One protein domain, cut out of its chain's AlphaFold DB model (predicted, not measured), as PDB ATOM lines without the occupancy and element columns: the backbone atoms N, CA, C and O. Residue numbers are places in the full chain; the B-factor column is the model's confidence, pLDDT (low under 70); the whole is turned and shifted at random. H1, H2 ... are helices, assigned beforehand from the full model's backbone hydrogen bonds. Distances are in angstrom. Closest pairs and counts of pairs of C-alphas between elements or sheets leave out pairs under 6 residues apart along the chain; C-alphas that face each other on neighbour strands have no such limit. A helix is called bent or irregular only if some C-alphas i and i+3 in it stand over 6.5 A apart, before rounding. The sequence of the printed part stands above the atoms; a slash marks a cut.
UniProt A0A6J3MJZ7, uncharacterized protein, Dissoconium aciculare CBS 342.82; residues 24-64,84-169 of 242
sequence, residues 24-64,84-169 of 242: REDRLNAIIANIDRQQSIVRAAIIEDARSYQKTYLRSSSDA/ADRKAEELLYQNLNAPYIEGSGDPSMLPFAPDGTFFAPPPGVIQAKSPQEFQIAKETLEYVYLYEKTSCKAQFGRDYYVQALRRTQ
ATOM      1  N   ARG A  24     -47.111 -40.701 -39.068       86.00
ATOM      2  CA  ARG A  24     -45.741 -40.663 -38.539       86.00
ATOM      3  C   ARG A  24     -45.077 -39.303 -38.758       86.00
ATOM      4  O   ARG A  24     -44.366 -38.856 -37.862       86.00
ATOM      5  N   GLU A  25     -45.280 -38.684 -39.919       87.31
ATOM      6  CA  GLU A  25     -44.712 -37.369 -40.247       87.31
ATOM      7  C   GLU A  25     -45.292 -36.281 -39.335       87.31
ATOM      8  O   GLU A  25     -44.547 -35.592 -38.640       87.31
ATOM      9  N   ASP A  26     -46.620 -36.233 -39.222       85.81
ATOM     10  CA  ASP A  26     -47.333 -35.311 -38.332       85.81
ATOM     11  C   ASP A  26     -46.921 -35.491 -36.868       85.81
ATOM     12  O   ASP A  26     -46.784 -34.518 -36.128       85.81
ATOM     13  N   ARG A  27     -46.639 -36.731 -36.446       86.06
ATOM     14  CA  ARG A  27     -46.100 -37.020 -35.111       86.06
ATOM     15  C   ARG A  27     -44.722 -36.420 -34.888       86.06
ATOM     16  O   ARG A  27     -44.474 -35.874 -33.818       86.06
ATOM     17  N   LEU A  28     -43.827 -36.530 -35.864       86.38
ATOM     18  CA  LEU A  28     -42.488 -35.946 -35.770       86.38
ATOM     19  C   LEU A  28     -42.558 -34.415 -35.770       86.38
ATOM     20  O   LEU A  28     -41.923 -33.792 -34.921       86.38
ATOM     21  N   ASN A  29     -43.397 -33.827 -36.627       87.06
ATOM     22  CA  ASN A  29     -43.655 -32.386 -36.650       87.06
ATOM     23  C   ASN A  29     -44.219 -31.877 -35.316       87.06
ATOM     24  O   ASN A  29     -43.739 -30.877 -34.790       87.06
ATOM     25  N   ALA A  30     -45.178 -32.593 -34.723       85.94
ATOM     26  CA  ALA A  30     -45.745 -32.242 -33.423       85.94
ATOM     27  C   ALA A  30     -44.706 -32.308 -32.291       85.94
ATOM     28  O   ALA A  30     -44.691 -31.438 -31.422       85.94
ATOM     29  N   ILE A  31     -43.819 -33.311 -32.303       84.44
ATOM     30  CA  ILE A  31     -42.733 -33.426 -31.317       84.44
ATOM     31  C   ILE A  31     -41.749 -32.259 -31.459       84.44
ATOM     32  O   ILE A  31     -41.420 -31.630 -30.456       84.44
ATOM     33  N   ILE A  32     -41.315 -31.941 -32.683       86.62
ATOM     34  CA  ILE A  32     -40.404 -30.815 -32.950       86.62
ATOM     35  C   ILE A  32     -41.043 -29.499 -32.496       86.62
ATOM     36  O   ILE A  32     -40.432 -28.757 -31.731       86.62
ATOM     37  N   ALA A  33     -42.296 -29.250 -32.883       87.12
ATOM     38  CA  ALA A  33     -43.024 -28.045 -32.502       87.12
ATOM     39  C   ALA A  33     -43.198 -27.918 -30.981       87.12
ATOM     40  O   ALA A  33     -43.151 -26.814 -30.443       87.12
ATOM     41  N   ASN A  34     -43.378 -29.036 -30.269       85.81
ATOM     42  CA  ASN A  34     -43.444 -29.025 -28.810       85.81
ATOM     43  C   ASN A  34     -42.090 -28.639 -28.196       85.81
ATOM     44  O   ASN A  34     -42.046 -27.747 -27.354       85.81
ATOM     45  N   ILE A  35     -40.989 -29.231 -28.670       85.00
ATOM     46  CA  ILE A  35     -39.636 -28.883 -28.206       85.00
ATOM     47  C   ILE A  35     -39.350 -27.391 -28.446       85.00
ATOM     48  O   ILE A  35     -38.918 -26.694 -27.527       85.00
ATOM     49  N   ASP A  36     -39.655 -26.882 -29.642       86.81
ATOM     50  CA  ASP A  36     -39.457 -25.470 -29.993       86.81
ATOM     51  C   ASP A  36     -40.322 -24.551 -29.112       86.81
ATOM     52  O   ASP A  36     -39.851 -23.539 -28.586       86.81
ATOM     53  N   ARG A  37     -41.581 -24.938 -28.866       87.25
ATOM     54  CA  ARG A  37     -42.479 -24.208 -27.967       87.25
ATOM     55  C   ARG A  37     -41.919 -24.151 -26.550       87.25
ATOM     56  O   ARG A  37     -41.906 -23.072 -25.964       87.25
ATOM     57  N   GLN A  38     -41.441 -25.266 -26.003       83.75
ATOM     58  CA  GLN A  38     -40.853 -25.300 -24.661       83.75
ATOM     59  C   GLN A  38     -39.636 -24.382 -24.547       83.75
ATOM     60  O   GLN A  38     -39.550 -23.606 -23.597       83.75
ATOM     61  N   GLN A  39     -38.735 -24.414 -25.532       85.25
ATOM     62  CA  GLN A  39     -37.575 -23.521 -25.561       85.25
ATOM     63  C   GLN A  39     -37.998 -22.049 -25.623       85.25
ATOM     64  O   GLN A  39     -37.440 -21.219 -24.906       85.25
ATOM     65  N   SER A  40     -39.013 -21.720 -26.432       87.50
ATOM     66  CA  SER A  40     -39.534 -20.351 -26.522       87.50
ATOM     67  C   SER A  40     -40.140 -19.860 -25.201       87.50
ATOM     68  O   SER A  40     -39.883 -18.726 -24.805       87.50
ATOM     69  N   ILE A  41     -40.878 -20.722 -24.491       88.19
ATOM     70  CA  ILE A  41     -41.500 -20.398 -23.200       88.19
ATOM     71  C   ILE A  41     -40.424 -20.119 -22.155       88.19
ATOM     72  O   ILE A  41     -40.505 -19.113 -21.458       88.19
ATOM     73  N   VAL A  42     -39.397 -20.969 -22.069       86.25
ATOM     74  CA  VAL A  42     -38.317 -20.777 -21.093       86.25
ATOM     75  C   VAL A  42     -37.528 -19.500 -21.382       86.25
ATOM     76  O   VAL A  42     -37.271 -18.723 -20.467       86.25
ATOM     77  N   ARG A  43     -37.201 -19.225 -22.652       87.12
ATOM     78  CA  ARG A  43     -36.555 -17.958 -23.037       87.12
ATOM     79  C   ARG A  43     -37.404 -16.749 -22.642       87.12
ATOM     80  O   ARG A  43     -36.876 -15.802 -22.068       87.12
ATOM     81  N   ALA A  44     -38.707 -16.791 -22.921       88.56
ATOM     82  CA  ALA A  44     -39.626 -15.719 -22.548       88.56
ATOM     83  C   ALA A  44     -39.689 -15.524 -21.026       88.56
ATOM     84  O   ALA A  44     -39.629 -14.385 -20.571       88.56
ATOM     85  N   ALA A  45     -39.717 -16.613 -20.253       87.75
ATOM     86  CA  ALA A  45     -39.734 -16.563 -18.793       87.75
ATOM     87  C   ALA A  45     -38.455 -15.935 -18.214       87.75
ATOM     88  O   ALA A  45     -38.544 -15.068 -17.353       87.75
ATOM     89  N   ILE A  46     -37.270 -16.288 -18.734       87.62
ATOM     90  CA  ILE A  46     -35.996 -15.670 -18.315       87.62
ATOM     91  C   ILE A  46     -36.013 -14.152 -18.566       87.62
ATOM     92  O   ILE A  46     -35.585 -13.367 -17.719       87.62
ATOM     93  N   ILE A  47     -36.521 -13.726 -19.726       89.00
ATOM     94  CA  ILE A  47     -36.622 -12.304 -20.082       89.00
ATOM     95  C   ILE A  47     -37.637 -11.584 -19.181       89.00
ATOM     96  O   ILE A  47     -37.393 -10.457 -18.750       89.00
ATOM     97  N   GLU A  48     -38.776 -12.210 -18.895       90.69
ATOM     98  CA  GLU A  48     -39.811 -11.648 -18.025       90.69
ATOM     99  C   GLU A  48     -39.325 -11.497 -16.579       90.69
ATOM    100  O   GLU A  48     -39.487 -10.422 -15.997       90.69
ATOM    101  N   ASP A  49     -38.641 -12.510 -16.040       87.19
ATOM    102  CA  ASP A  49     -38.026 -12.465 -14.710       87.19
ATOM    103  C   ASP A  49     -37.076 -11.263 -14.603       87.19
ATOM    104  O   ASP A  49     -37.099 -10.520 -13.620       87.19
ATOM    105  N   ALA A  50     -36.286 -10.996 -15.638       87.69
ATOM    106  CA  ALA A  50     -35.354  -9.879 -15.633       87.69
ATOM    107  C   ALA A  50     -36.014  -8.514 -15.782       87.69
ATOM    108  O   ALA A  50     -35.601  -7.561 -15.124       87.69
ATOM    109  N   ARG A  51     -37.079  -8.416 -16.585       88.31
ATOM    110  CA  ARG A  51     -37.910  -7.205 -16.630       88.31
ATOM    111  C   ARG A  51     -38.540  -6.924 -15.272       88.31
ATOM    112  O   ARG A  51     -38.594  -5.769 -14.853       88.31
ATOM    113  N   SER A  52     -38.999  -7.964 -14.574       87.44
ATOM    114  CA  SER A  52     -39.546  -7.823 -13.225       87.44
ATOM    115  C   SER A  52     -38.480  -7.320 -12.247       87.44
ATOM    116  O   SER A  52     -38.737  -6.363 -11.520       87.44
ATOM    117  N   TYR A  53     -37.261  -7.865 -12.327       85.56
ATOM    118  CA  TYR A  53     -36.116  -7.447 -11.520       85.56
ATOM    119  C   TYR A  53     -35.718  -5.988 -11.785       85.56
ATOM    120  O   TYR A  53     -35.566  -5.202 -10.848       85.56
ATOM    121  N   GLN A  54     -35.643  -5.587 -13.057       86.56
ATOM    122  CA  GLN A  54     -35.388  -4.201 -13.455       86.56
ATOM    123  C   GLN A  54     -36.466  -3.256 -12.909       86.56
ATOM    124  O   GLN A  54     -36.149  -2.210 -12.349       86.56
ATOM    125  N   LYS A  55     -37.745  -3.635 -13.009       85.25
ATOM    126  CA  LYS A  55     -38.860  -2.830 -12.497       85.25
ATOM    127  C   LYS A  55     -38.832  -2.701 -10.974       85.25
ATOM    128  O   LYS A  55     -39.112  -1.621 -10.460       85.25
ATOM    129  N   THR A  56     -38.508  -3.772 -10.247       82.88
ATOM    130  CA  THR A  56     -38.351  -3.702  -8.786       82.88
ATOM    131  C   THR A  56     -37.190  -2.807  -8.392       82.88
ATOM    132  O   THR A  56     -37.342  -2.023  -7.462       82.88
ATOM    133  N   TYR A  57     -36.083  -2.867  -9.137       78.88
ATOM    134  CA  TYR A  57     -34.916  -2.035  -8.885       78.88
ATOM    135  C   TYR A  57     -35.223  -0.546  -9.098       78.88
ATOM    136  O   TYR A  57     -35.012   0.252  -8.188       78.88
ATOM    137  N   LEU A  58     -35.823  -0.192 -10.240       78.19
ATOM    138  CA  LEU A  58     -36.243   1.183 -10.546       78.19
ATOM    139  C   LEU A  58     -37.251   1.733  -9.526       78.19
ATOM    140  O   LEU A  58     -37.246   2.918  -9.208       78.19
ATOM    141  N   ARG A  59     -38.124   0.872  -8.993       76.50
ATOM    142  CA  ARG A  59     -39.050   1.261  -7.927       76.50
ATOM    143  C   ARG A  59     -38.320   1.495  -6.604       76.50
ATOM    144  O   ARG A  59     -38.578   2.497  -5.955       76.50
ATOM    145  N   SER A  60     -37.383   0.622  -6.229       67.62
ATOM    146  CA  SER A  60     -36.584   0.807  -5.011       67.62
ATOM    147  C   SER A  60     -35.635   2.005  -5.077       67.62
ATOM    148  O   SER A  60     -35.378   2.607  -4.045       67.62
ATOM    149  N   SER A  61     -35.146   2.385  -6.263       61.94
ATOM    150  CA  SER A  61     -34.352   3.608  -6.436       61.94
ATOM    151  C   SER A  61     -35.208   4.877  -6.423       61.94
ATOM    152  O   SER A  61     -34.688   5.943  -6.142       61.94
ATOM    153  N   SER A  62     -36.505   4.773  -6.731       59.06
ATOM    154  CA  SER A  62     -37.460   5.889  -6.664       59.06
ATOM    155  C   SER A  62     -37.997   6.143  -5.250       59.06
ATOM    156  O   SER A  62     -38.434   7.256  -4.982       59.06
ATOM    157  N   ASP A  63     -38.021   5.123  -4.386       53.69
ATOM    158  CA  ASP A  63     -38.449   5.222  -2.979       53.69
ATOM    159  C   ASP A  63     -37.257   5.439  -2.018       53.69
ATOM    160  O   ASP A  63     -37.453   5.653  -0.821       53.69
ATOM    161  N   ALA A  64     -36.021   5.370  -2.524       52.78
ATOM    162  CA  ALA A  64     -34.838   5.802  -1.795       52.78
ATOM    163  C   ALA A  64     -34.822   7.337  -1.766       52.78
ATOM    164  O   ALA A  64     -34.802   7.980  -2.811       52.78
ATOM    165  N   ALA A  84      -3.358  12.354 -10.698       69.38
ATOM    166  CA  ALA A  84      -3.854  11.096 -11.251       69.38
ATOM    167  C   ALA A  84      -4.612  11.331 -12.562       69.38
ATOM    168  O   ALA A  84      -4.398  10.597 -13.532       69.38
ATOM    169  N   ASP A  85      -5.425  12.385 -12.608       71.81
ATOM    170  CA  ASP A  85      -6.176  12.776 -13.801       71.81
ATOM    171  C   ASP A  85      -5.244  13.266 -14.907       71.81
ATOM    172  O   ASP A  85      -5.338  12.810 -16.048       71.81
ATOM    173  N   ARG A  86      -4.247  14.088 -14.561       77.44
ATOM    174  CA  ARG A  86      -3.212  14.524 -15.506       77.44
ATOM    175  C   ARG A  86      -2.417  13.349 -16.072       77.44
ATOM    176  O   ARG A  86      -2.147  13.308 -17.271       77.44
ATOM    177  N   LYS A  87      -2.069  12.369 -15.235       79.31
ATOM    178  CA  LYS A  87      -1.372  11.152 -15.670       79.31
ATOM    179  C   LYS A  87      -2.248  10.278 -16.569       79.31
ATOM    180  O   LYS A  87      -1.744   9.661 -17.505       79.31
ATOM    181  N   ALA A  88      -3.549  10.211 -16.301       73.50
ATOM    182  CA  ALA A  88      -4.499   9.504 -17.151       73.50
ATOM    183  C   ALA A  88      -4.649  10.182 -18.521       73.50
ATOM    184  O   ALA A  88      -4.651   9.498 -19.547       73.50
ATOM    185  N   GLU A  89      -4.710  11.514 -18.541       78.88
ATOM    186  CA  GLU A  89      -4.759  12.311 -19.766       78.88
ATOM    187  C   GLU A  89      -3.470  12.154 -20.592       78.88
ATOM    188  O   GLU A  89      -3.519  11.924 -21.800       78.88
ATOM    189  N   GLU A  90      -2.305  12.177 -19.939       82.44
ATOM    190  CA  GLU A  90      -1.012  11.947 -20.590       82.44
ATOM    191  C   GLU A  90      -0.924  10.546 -21.214       82.44
ATOM    192  O   GLU A  90      -0.513  10.406 -22.369       82.44
ATOM    193  N   LEU A  91      -1.378   9.513 -20.498       78.50
ATOM    194  CA  LEU A  91      -1.461   8.153 -21.031       78.50
ATOM    195  C   LEU A  91      -2.411   8.073 -22.233       78.50
ATOM    196  O   LEU A  91      -2.108   7.377 -23.202       78.50
ATOM    197  N   LEU A  92      -3.541   8.785 -22.215       78.75
ATOM    198  CA  LEU A  92      -4.456   8.841 -23.356       78.75
ATOM    199  C   LEU A  92      -3.769   9.448 -24.585       78.75
ATOM    200  O   LEU A  92      -3.789   8.838 -25.654       78.75
ATOM    201  N   TYR A  93      -3.108  10.600 -24.442       81.00
ATOM    202  CA  TYR A  93      -2.376  11.215 -25.554       81.00
ATOM    203  C   TYR A  93      -1.231  10.337 -26.054       81.00
ATOM    204  O   TYR A  93      -0.984  10.277 -27.258       81.00
ATOM    205  N   GLN A  94      -0.547   9.629 -25.158       79.94
ATOM    206  CA  GLN A  94       0.503   8.692 -25.538       79.94
ATOM    207  C   GLN A  94      -0.046   7.545 -26.399       79.94
ATOM    208  O   GLN A  94       0.594   7.169 -27.380       79.94
ATOM    209  N   ASN A  95      -1.236   7.028 -26.079       72.50
ATOM    210  CA  ASN A  95      -1.894   5.991 -26.877       72.50
ATOM    211  C   ASN A  95      -2.401   6.511 -28.221       72.50
ATOM    212  O   ASN A  95      -2.192   5.860 -29.241       72.50
ATOM    213  N   LEU A  96      -3.012   7.697 -28.252       76.56
ATOM    214  CA  LEU A  96      -3.500   8.299 -29.497       76.56
ATOM    215  C   LEU A  96      -2.364   8.637 -30.471       76.56
ATOM    216  O   LEU A  96      -2.554   8.579 -31.683       76.56
ATOM    217  N   ASN A  97      -1.185   8.966 -29.941       80.44
ATOM    218  CA  ASN A  97       0.012   9.235 -30.734       80.44
ATOM    219  C   ASN A  97       0.829   7.971 -31.050       80.44
ATOM    220  O   ASN A  97       1.839   8.066 -31.756       80.44
ATOM    221  N   ALA A  98       0.440   6.796 -30.544       72.44
ATOM    222  CA  ALA A  98       1.141   5.559 -30.853       72.44
ATOM    223  C   ALA A  98       0.911   5.183 -32.331       72.44
ATOM    224  O   ALA A  98      -0.214   5.265 -32.831       72.44
ATOM    225  N   PRO A  99       1.960   4.769 -33.066       76.19
ATOM    226  CA  PRO A  99       1.796   4.312 -34.439       76.19
ATOM    227  C   PRO A  99       0.862   3.098 -34.477       76.19
ATOM    228  O   PRO A  99       0.981   2.194 -33.654       76.19
ATOM    229  N   TYR A 100      -0.052   3.072 -35.447       73.06
ATOM    230  CA  TYR A 100      -0.962   1.946 -35.646       73.06
ATOM    231  C   TYR A 100      -0.177   0.651 -35.894       73.06
ATOM    232  O   TYR A 100       0.641   0.582 -36.815       73.06
ATOM    233  N   ILE A 101      -0.452  -0.377 -35.088       75.00
ATOM    234  CA  ILE A 101       0.101  -1.722 -35.250       75.00
ATOM    235  C   ILE A 101      -1.052  -2.648 -35.639       75.00
ATOM    236  O   ILE A 101      -2.058  -2.754 -34.940       75.00
ATOM    237  N   GLU A 102      -0.917  -3.335 -36.767       75.25
ATOM    238  CA  GLU A 102      -1.941  -4.264 -37.238       75.25
ATOM    239  C   GLU A 102      -2.144  -5.390 -36.204       75.25
ATOM    240  O   GLU A 102      -1.216  -6.126 -35.872       75.25
ATOM    241  N   GLY A 103      -3.355  -5.484 -35.642       71.62
ATOM    242  CA  GLY A 103      -3.700  -6.434 -34.575       71.62
ATOM    243  C   GLY A 103      -3.716  -5.868 -33.150       71.62
ATOM    244  O   GLY A 103      -4.122  -6.589 -32.241       71.62
ATOM    245  N   SER A 104      -3.361  -4.594 -32.933       64.62
ATOM    246  CA  SER A 104      -3.343  -3.971 -31.594       64.62
ATOM    247  C   SER A 104      -4.712  -3.522 -31.061       64.62
ATOM    248  O   SER A 104      -4.775  -2.889 -30.013       64.62
ATOM    249  N   GLY A 105      -5.815  -3.837 -31.748       66.19
ATOM    250  CA  GLY A 105      -7.163  -3.429 -31.339       66.19
ATOM    251  C   GLY A 105      -7.450  -1.935 -31.539       66.19
ATOM    252  O   GLY A 105      -6.726  -1.234 -32.242       66.19
ATOM    253  N   ASP A 106      -8.563  -1.473 -30.966       64.06
ATOM    254  CA  ASP A 106      -8.987  -0.071 -31.012       64.06
ATOM    255  C   ASP A 106      -8.035   0.800 -30.161       64.06
ATOM    256  O   ASP A 106      -7.905   0.529 -28.968       64.06
ATOM    257  N   PRO A 107      -7.378   1.831 -30.727       59.12
ATOM    258  CA  PRO A 107      -6.436   2.696 -30.006       59.12
ATOM    259  C   PRO A 107      -7.091   3.555 -28.912       59.12
ATOM    260  O   PRO A 107      -6.383   4.164 -28.112       59.12
ATOM    261  N   SER A 108      -8.427   3.616 -28.859       58.09
ATOM    262  CA  SER A 108      -9.163   4.228 -27.743       58.09
ATOM    263  C   SER A 108      -9.277   3.317 -26.512       58.09
ATOM    264  O   SER A 108      -9.642   3.782 -25.430       58.09
ATOM    265  N   MET A 109      -8.953   2.029 -26.647       60.28
ATOM    266  CA  MET A 109      -8.861   1.104 -25.522       60.28
ATOM    267  C   MET A 109      -7.490   1.234 -24.856       60.28
ATOM    268  O   MET A 109      -6.483   1.462 -25.523       60.28
ATOM    269  N   LEU A 110      -7.462   1.079 -23.527       58.88
ATOM    270  CA  LEU A 110      -6.231   1.091 -22.731       58.88
ATOM    271  C   LEU A 110      -5.161   0.202 -23.382       58.88
ATOM    272  O   LEU A 110      -5.513  -0.861 -23.907       58.88
ATOM    273  N   PRO A 111      -3.879   0.609 -23.330       54.69
ATOM    274  CA  PRO A 111      -2.839  -0.053 -24.088       54.69
ATOM    275  C   PRO A 111      -2.817  -1.547 -23.768       54.69
ATOM    276  O   PRO A 111      -3.060  -1.985 -22.636       54.69
ATOM    277  N   PHE A 112      -2.521  -2.349 -24.779       52.94
ATOM    278  CA  PHE A 112      -2.148  -3.728 -24.541       52.94
ATOM    279  C   PHE A 112      -0.739  -3.714 -23.955       52.94
ATOM    280  O   PHE A 112       0.197  -3.201 -24.572       52.94
ATOM    281  N   ALA A 113      -0.572  -4.280 -22.762       58.12
ATOM    282  CA  ALA A 113       0.748  -4.714 -22.340       58.12
ATOM    283  C   ALA A 113       1.296  -5.682 -23.409       58.12
ATOM    284  O   ALA A 113       0.508  -6.389 -24.048       58.12
ATOM    285  N   PRO A 114       2.623  -5.769 -23.603       57.59
ATOM    286  CA  PRO A 114       3.228  -6.714 -24.551       57.59
ATOM    287  C   PRO A 114       2.814  -8.180 -24.302       57.59
ATOM    288  O   PRO A 114       2.910  -9.008 -25.203       57.59
ATOM    289  N   ASP A 115       2.273  -8.471 -23.117       58.88
ATOM    290  CA  ASP A 115       1.768  -9.777 -22.690       58.88
ATOM    291  C   ASP A 115       0.274 -10.005 -23.031       58.88
ATOM    292  O   ASP A 115      -0.313 -11.015 -22.640       58.88
ATOM    293  N   GLY A 116      -0.374  -9.070 -23.740       57.03
ATOM    294  CA  GLY A 116      -1.784  -9.149 -24.144       57.03
ATOM    295  C   GLY A 116      -2.790  -8.816 -23.035       57.03
ATOM    296  O   GLY A 116      -3.983  -9.078 -23.186       57.03
ATOM    297  N   THR A 117      -2.331  -8.252 -21.917       56.03
ATOM    298  CA  THR A 117      -3.181  -7.828 -20.798       56.03
ATOM    299  C   THR A 117      -3.495  -6.336 -20.886       56.03
ATOM    300  O   THR A 117      -2.657  -5.529 -21.277       56.03
ATOM    301  N   PHE A 118      -4.725  -5.956 -20.537       59.38
ATOM    302  CA  PHE A 118      -5.122  -4.550 -20.461       59.38
ATOM    303  C   PHE A 118      -4.410  -3.883 -19.283       59.38
ATOM    304  O   PHE A 118      -4.461  -4.410 -18.166       59.38
ATOM    305  N   PHE A 119      -3.774  -2.725 -19.501       61.16
ATOM    306  CA  PHE A 119      -3.298  -1.922 -18.374       61.16
ATOM    307  C   PHE A 119      -4.492  -1.546 -17.495       61.16
ATOM    308  O   PHE A 119      -5.503  -1.048 -17.986       61.16
ATOM    309  N   ALA A 120      -4.389  -1.813 -16.193       60.56
ATOM    310  CA  ALA A 120      -5.383  -1.336 -15.246       60.56
ATOM    311  C   ALA A 120      -5.393   0.204 -15.272       60.56
ATOM    312  O   ALA A 120      -4.317   0.805 -15.376       60.56
ATOM    313  N   PRO A 121      -6.572   0.848 -15.186       62.72
ATOM    314  CA  PRO A 121      -6.632   2.298 -15.085       62.72
ATOM    315  C   PRO A 121      -5.790   2.778 -13.886       62.72
ATOM    316  O   PRO A 121      -5.678   2.048 -12.891       62.72
ATOM    317  N   PRO A 122      -5.171   3.971 -13.971       66.12
ATOM    318  CA  PRO A 122      -4.371   4.524 -12.885       66.12
ATOM    319  C   PRO A 122      -5.151   4.538 -11.561       66.12
ATOM    320  O   PRO A 122      -6.363   4.776 -11.575       66.12
ATOM    321  N   PRO A 123      -4.490   4.307 -10.410       58.12
ATOM    322  CA  PRO A 123      -5.140   4.447  -9.112       58.12
ATOM    323  C   PRO A 123      -5.662   5.885  -8.974       58.12
ATOM    324  O   PRO A 123      -4.877   6.822  -9.049       58.12
ATOM    325  N   GLY A 124      -6.981   6.038  -8.845       60.78
ATOM    326  CA  GLY A 124      -7.678   7.334  -8.837       60.78
ATOM    327  C   GLY A 124      -8.709   7.479  -9.961       60.78
ATOM    328  O   GLY A 124      -9.754   8.084  -9.755       60.78
ATOM    329  N   VAL A 125      -8.500   6.819 -11.105       59.16
ATOM    330  CA  VAL A 125      -9.441   6.866 -12.234       59.16
ATOM    331  C   VAL A 125     -10.513   5.795 -12.060       59.16
ATOM    332  O   VAL A 125     -10.329   4.622 -12.400       59.16
ATOM    333  N   ILE A 126     -11.663   6.194 -11.521       60.69
ATOM    334  CA  ILE A 126     -12.836   5.323 -11.428       60.69
ATOM    335  C   ILE A 126     -13.541   5.344 -12.786       60.69
ATOM    336  O   ILE A 126     -14.164   6.334 -13.159       60.69
ATOM    337  N   GLN A 127     -13.476   4.237 -13.533       65.25
ATOM    338  CA  GLN A 127     -14.349   4.074 -14.697       65.25
ATOM    339  C   GLN A 127     -15.806   4.150 -14.237       65.25
ATOM    340  O   GLN A 127     -16.220   3.411 -13.335       65.25
ATOM    341  N   ALA A 128     -16.578   5.036 -14.870       67.12
ATOM    342  CA  ALA A 128     -18.006   5.145 -14.624       67.12
ATOM    343  C   ALA A 128     -18.641   3.759 -14.786       67.12
ATOM    344  O   ALA A 128     -18.544   3.124 -15.842       67.12
ATOM    345  N   LYS A 129     -19.249   3.253 -13.707       70.81
ATOM    346  CA  LYS A 129     -19.920   1.952 -13.734       70.81
ATOM    347  C   LYS A 129     -21.012   2.004 -14.799       70.81
ATOM    348  O   LYS A 129     -21.787   2.955 -14.842       70.81
ATOM    349  N   SER A 130     -21.080   0.974 -15.644       76.00
ATOM    350  CA  SER A 130     -22.115   0.891 -16.678       76.00
ATOM    351  C   SER A 130     -23.508   0.997 -16.044       76.00
ATOM    352  O   SER A 130     -23.698   0.397 -14.974       76.00
ATOM    353  N   PRO A 131     -24.481   1.656 -16.706       83.44
ATOM    354  CA  PRO A 131     -25.852   1.755 -16.215       83.44
ATOM    355  C   PRO A 131     -26.405   0.395 -15.793       83.44
ATOM    356  O   PRO A 131     -26.104  -0.638 -16.405       83.44
ATOM    357  N   GLN A 132     -27.193   0.373 -14.725       78.19
ATOM    358  CA  GLN A 132     -27.640  -0.876 -14.116       78.19
ATOM    359  C   GLN A 132     -28.543  -1.688 -15.054       78.19
ATOM    360  O   GLN A 132     -28.492  -2.918 -15.055       78.19
ATOM    361  N   GLU A 133     -29.300  -1.021 -15.926       83.25
ATOM    362  CA  GLU A 133     -30.095  -1.659 -16.977       83.25
ATOM    363  C   GLU A 133     -29.214  -2.494 -17.905       83.25
ATOM    364  O   GLU A 133     -29.584  -3.604 -18.290       83.25
ATOM    365  N   PHE A 134     -28.023  -1.986 -18.224       84.44
ATOM    366  CA  PHE A 134     -27.069  -2.682 -19.075       84.44
ATOM    367  C   PHE A 134     -26.480  -3.910 -18.377       84.44
ATOM    368  O   PHE A 134     -26.305  -4.957 -19.000       84.44
ATOM    369  N   GLN A 135     -26.232  -3.822 -17.068       85.50
ATOM    370  CA  GLN A 135     -25.760  -4.963 -16.280       85.50
ATOM    371  C   GLN A 135     -26.816  -6.076 -16.218       85.50
ATOM    372  O   GLN A 135     -26.492  -7.238 -16.453       85.50
ATOM    373  N   ILE A 136     -28.086  -5.719 -15.993       86.25
ATOM    374  CA  ILE A 136     -29.210  -6.671 -15.988       86.25
ATOM    375  C   ILE A 136     -29.376  -7.316 -17.371       86.25
ATOM    376  O   ILE A 136     -29.572  -8.530 -17.469       86.25
ATOM    377  N   ALA A 137     -29.268  -6.526 -18.444       87.69
ATOM    378  CA  ALA A 137     -29.322  -7.021 -19.820       87.69
ATOM    379  C   ALA A 137     -28.175  -8.001 -20.127       87.69
ATOM    380  O   ALA A 137     -28.385  -9.053 -20.732       87.69
ATOM    381  N   LYS A 138     -26.959  -7.694 -19.670       90.75
ATOM    382  CA  LYS A 138     -25.806  -8.588 -19.806       90.75
ATOM    383  C   LYS A 138     -26.038  -9.907 -19.068       90.75
ATOM    384  O   LYS A 138     -25.877 -10.973 -19.658       90.75
ATOM    385  N   GLU A 139     -26.458  -9.839 -17.808       88.62
ATOM    386  CA  GLU A 139     -26.701 -11.021 -16.974       88.62
ATOM    387  C   GLU A 139     -27.795 -11.916 -17.582       88.62
ATOM    388  O   GLU A 139     -27.671 -13.139 -17.627       88.62
ATOM    389  N   THR A 140     -28.854 -11.315 -18.135       89.88
ATOM    390  CA  THR A 140     -29.904 -12.076 -18.829       89.88
ATOM    391  C   THR A 140     -29.410 -12.801 -20.059       89.88
ATOM    392  O   THR A 140     -29.764 -13.965 -20.255       89.88
ATOM    393  N   LEU A 141     -28.610 -12.138 -20.892       89.38
ATOM    394  CA  LEU A 141     -28.030 -12.774 -22.070       89.38
ATOM    395  C   LEU A 141     -27.123 -13.943 -21.673       89.38
ATOM    396  O   LEU A 141     -27.201 -15.004 -22.292       89.38
ATOM    397  N   GLU A 142     -26.338 -13.797 -20.603       89.38
ATOM    398  CA  GLU A 142     -25.532 -14.891 -20.052       89.38
ATOM    399  C   GLU A 142     -26.400 -16.067 -19.584       89.38
ATOM    400  O   GLU A 142     -26.073 -17.223 -19.871       89.38
ATOM    401  N   TYR A 143     -27.539 -15.809 -18.935       85.44
ATOM    402  CA  TYR A 143     -28.461 -16.871 -18.527       85.44
ATOM    403  C   TYR A 143     -29.147 -17.569 -19.694       85.44
ATOM    404  O   TYR A 143     -29.268 -18.796 -19.673       85.44
ATOM    405  N   VAL A 144     -29.574 -16.828 -20.718       87.12
ATOM    406  CA  VAL A 144     -30.129 -17.422 -21.943       87.12
ATOM    407  C   VAL A 144     -29.077 -18.301 -22.612       87.12
ATOM    408  O   VAL A 144     -29.364 -19.449 -22.943       87.12
ATOM    409  N   TYR A 145     -27.842 -17.814 -22.727       87.62
ATOM    410  CA  TYR A 145     -26.735 -18.585 -23.286       87.62
ATOM    411  C   TYR A 145     -26.426 -19.844 -22.463       87.62
ATOM    412  O   TYR A 145     -26.238 -20.932 -23.012       87.62
ATOM    413  N   LEU A 146     -26.421 -19.740 -21.133       87.38
ATOM    414  CA  LEU A 146     -26.202 -20.882 -20.250       87.38
ATOM    415  C   LEU A 146     -27.341 -21.904 -20.356       87.38
ATOM    416  O   LEU A 146     -27.089 -23.114 -20.377       87.38
ATOM    417  N   TYR A 147     -28.586 -21.439 -20.467       85.25
ATOM    418  CA  TYR A 147     -29.732 -22.296 -20.745       85.25
ATOM    419  C   TYR A 147     -29.581 -22.998 -22.095       85.25
ATOM    420  O   TYR A 147     -29.771 -24.207 -22.174       85.25
ATOM    421  N   GLU A 148     -29.179 -22.304 -23.155       83.44
ATOM    422  CA  GLU A 148     -28.944 -22.911 -24.470       83.44
ATOM    423  C   GLU A 148     -27.841 -23.972 -24.419       83.44
ATOM    424  O   GLU A 148     -28.032 -25.098 -24.879       83.44
ATOM    425  N   LYS A 149     -26.729 -23.665 -23.750       82.69
ATOM    426  CA  LYS A 149     -25.614 -24.599 -23.561       82.69
ATOM    427  C   LYS A 149     -26.017 -25.842 -22.764       82.69
ATOM    428  O   LYS A 149     -25.582 -26.950 -23.076       82.69
ATOM    429  N   THR A 150     -26.835 -25.688 -21.725       78.50
ATOM    430  CA  THR A 150     -27.295 -26.813 -20.888       78.50
ATOM    431  C   THR A 150     -28.438 -27.595 -21.542       78.50
ATOM    432  O   THR A 150     -28.495 -28.824 -21.434       78.50
ATOM    433  N   SER A 151     -29.293 -26.915 -22.305       69.69
ATOM    434  CA  SER A 151     -30.357 -27.501 -23.123       69.69
ATOM    435  C   SER A 151     -29.859 -28.093 -24.444       69.69
ATOM    436  O   SER A 151     -30.669 -28.647 -25.185       69.69
ATOM    437  N   CYS A 152     -28.545 -28.130 -24.702       60.44
ATOM    438  CA  CYS A 152     -27.941 -28.939 -25.770       60.44
ATOM    439  C   CYS A 152     -28.513 -30.368 -25.818       60.44
ATOM    440  O   CYS A 152     -28.736 -30.907 -26.896       60.44
ATOM    441  N   LYS A 153     -28.856 -30.978 -24.672       62.81
ATOM    442  CA  LYS A 153     -29.559 -32.280 -24.633       62.81
ATOM    443  C   LYS A 153     -30.922 -32.265 -25.343       62.81
ATOM    444  O   LYS A 153     -31.259 -33.229 -26.024       62.81
ATOM    445  N   ALA A 154     -31.683 -31.181 -25.219       59.69
ATOM    446  CA  ALA A 154     -32.933 -30.973 -25.945       59.69
ATOM    447  C   ALA A 154     -32.692 -30.665 -27.434       59.69
ATOM    448  O   ALA A 154     -33.465 -31.132 -28.268       59.69
ATOM    449  N   GLN A 155     -31.605 -29.965 -27.786       63.84
ATOM    450  CA  GLN A 155     -31.199 -29.773 -29.187       63.84
ATOM    451  C   GLN A 155     -30.837 -31.101 -29.864       63.84
ATOM    452  O   GLN A 155     -31.337 -31.374 -30.951       63.84
ATOM    453  N   PHE A 156     -30.096 -31.993 -29.193       66.75
ATOM    454  CA  PHE A 156     -29.845 -33.348 -29.704       66.75
ATOM    455  C   PHE A 156     -31.145 -34.137 -29.923       66.75
ATOM    456  O   PHE A 156     -31.275 -34.856 -30.914       66.75
ATOM    457  N   GLY A 157     -32.127 -33.977 -29.027       72.50
ATOM    458  CA  GLY A 157     -33.465 -34.543 -29.200       72.50
ATOM    459  C   GLY A 157     -34.170 -33.982 -30.437       72.50
ATOM    460  O   GLY A 157     -34.641 -34.744 -31.278       72.50
ATOM    461  N   ARG A 158     -34.188 -32.656 -30.595       82.00
ATOM    462  CA  ARG A 158     -34.766 -31.973 -31.759       82.00
ATOM    463  C   ARG A 158     -34.126 -32.440 -33.064       82.00
ATOM    464  O   ARG A 158     -34.841 -32.858 -33.971       82.00
ATOM    465  N   ASP A 159     -32.801 -32.424 -33.144       85.12
ATOM    466  CA  ASP A 159     -32.055 -32.793 -34.347       85.12
ATOM    467  C   ASP A 159     -32.280 -34.254 -34.732       85.12
ATOM    468  O   ASP A 159     -32.403 -34.576 -35.916       85.12
ATOM    469  N   TYR A 160     -32.420 -35.138 -33.743       84.88
ATOM    470  CA  TYR A 160     -32.805 -36.525 -33.977       84.88
ATOM    471  C   TYR A 160     -34.169 -36.628 -34.677       84.88
ATOM    472  O   TYR A 160     -34.296 -37.337 -35.682       84.88
ATOM    473  N   TYR A 161     -35.183 -35.899 -34.197       83.88
ATOM    474  CA  TYR A 161     -36.515 -35.907 -34.810       83.88
ATOM    475  C   TYR A 161     -36.538 -35.209 -36.174       83.88
ATOM    476  O   TYR A 161     -37.190 -35.706 -37.091       83.88
ATOM    477  N   VAL A 162     -35.769 -34.134 -36.355       86.56
ATOM    478  CA  VAL A 162     -35.595 -33.458 -37.652       86.56
ATOM    479  C   VAL A 162     -34.945 -34.397 -38.671       86.56
ATOM    480  O   VAL A 162     -35.403 -34.497 -39.810       86.56
ATOM    481  N   GLN A 163     -33.911 -35.148 -38.284       86.94
ATOM    482  CA  GLN A 163     -33.311 -36.156 -39.160       86.94
ATOM    483  C   GLN A 163     -34.274 -37.307 -39.460       86.94
ATOM    484  O   GLN A 163     -34.306 -37.801 -40.587       86.94
ATOM    485  N   ALA A 164     -35.066 -37.746 -38.478       84.00
ATOM    486  CA  ALA A 164     -36.095 -38.759 -38.695       84.00
ATOM    487  C   ALA A 164     -37.160 -38.281 -39.696       84.00
ATOM    488  O   ALA A 164     -37.553 -39.065 -40.558       84.00
ATOM    489  N   LEU A 165     -37.554 -37.006 -39.629       86.31
ATOM    490  CA  LEU A 165     -38.489 -36.373 -40.560       86.31
ATOM    491  C   LEU A 165     -37.916 -36.312 -41.984       86.31
ATOM    492  O   LEU A 165     -38.583 -36.670 -42.952       86.31
ATOM    493  N   ARG A 166     -36.636 -35.951 -42.126       86.56
ATOM    494  CA  ARG A 166     -35.954 -35.955 -43.433       86.56
ATOM    495  C   ARG A 166     -35.894 -37.342 -44.072       86.56
ATOM    496  O   ARG A 166     -35.935 -37.441 -45.289       86.56
ATOM    497  N   ARG A 167     -35.802 -38.414 -43.275       84.50
ATOM    498  CA  ARG A 167     -35.828 -39.802 -43.778       84.50
ATOM    499  C   ARG A 167     -37.224 -40.258 -44.203       84.50
ATOM    500  O   ARG A 167     -37.326 -41.208 -44.971       84.50
ATOM    501  N   THR A 168     -38.282 -39.643 -43.671       77.31
ATOM    502  CA  THR A 168     -39.665 -39.958 -44.061       77.31
ATOM    503  C   THR A 168     -40.113 -39.207 -45.307       77.31
ATOM    504  O   THR A 168     -41.040 -39.666 -45.963       77.31
ATOM    505  N   GLN A 169     -39.444 -38.108 -45.666       74.50
ATOM    506  CA  GLN A 169     -39.676 -37.455 -46.947       74.50
ATOM    507  C   GLN A 169     -38.991 -38.263 -48.059       74.50
ATOM    508  O   GLN A 169     -37.772 -38.454 -48.010       74.50
TER     509      GLN A 169
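This is residues 24 to 64 and 84 to 169 of the 242 residues of an uncharacterized protein of Dissoconium aciculare CBS 342.82 (UniProt A0A6J3MJZ7). One long helix, H1, has two shorter helices, H3 and H4, strung one after the other along its side and running back against it, which makes a long two-stranded stalk of helices. Away from this stalk lies a loose, separate head of H2 and a winding stretch without a named helix, joined to the stalk by the free residues 126 to 131, while residues 59 to 64 at the far end of H1 stick out past H3. The printed part has 127 residues with four named helices, in the order H1, H2, H3, H4 along the chain, and no named strand; its class is all helix, with 88 of the printed residues in the helices. The whole is extended, with a radius of gyration of the C-alphas of 24.3 A, and flat in outline, spanning 73 by 50 by 18 A.

The printed part begins with H1, residues 24 to 62, the longest helix with 39 residues. H4, residues 152 to 168, touches H1 through residues 25 to 35 of H1 alone, with 13 pairs of C-alphas within 8 A. The closest C-alphas of the two are those of Ile 32 and Arg 158, 5.9 A apart. Their lines stand at a shallow tilt of 29 degrees, and they run opposite ways. Farther along H1, residues 43 to 54 alone touch H3, residues 132 to 150, with 10 pairs of C-alphas within 8 A. The closest C-alphas there are those of Arg 43 and Val 144, 6.5 A apart. H1 and H3 stand at a shallow tilt of 25 degrees and run opposite ways, with their centres 13.0 A apart. H3 and H4 meet only through their link, which is tight, with one residue between them, Ser 151. H2, residues 84 to 96, touches no helix and is apart from H1, H3 and H4. In H1, H2, H3 and H4 every pair of O of residue i and N of residue i+4 is within hydrogen-bond range.

H1 runs from Arg 24, with its C-alpha at (-45.741, -40.663, -38.539), to Ser 62, with its C-alpha at (-37.460, 5.889, -6.664), and measures 57.0 A from first to last C-alpha. H2 goes from Ala 84, with its C-alpha at (-3.854, 11.096, -11.251), to Leu 96, over 18.5 A. H3 goes from Gln 132 to Thr 150 and measures 26.8 A. H4 goes from Cys 152 to Thr 168 and measures 24.4 A; its last C-alpha is at (-39.665, -39.958, -44.061). No helix is bent or irregular.

The two C-alphas farthest apart are those of Arg 24 and Arg 86, at 73.4 A, whereas the first and last printed C-alphas, those of Arg 24 and Gln 169, are 10.9 A apart. Residues 65 to 83 are cut out and not printed, and C-alphas 64 and 84 are 32.8 A apart across this cut, on the link from H1 to H2. The link from H2 to H3 is long, with 35 residues, 97 to 131, whose C-alphas lie 14 to 33 A from the mean of the C-alphas. Residues 126 to 131 of this link stand free, as do residues 59 to 64, of which 59 to 62 belong to H1. The mean pLDDT of the printed part is 76.7. Confidence is low, under 70, in 37 residues: 60 to 64, 84, 104 to 128 and 151 to 156.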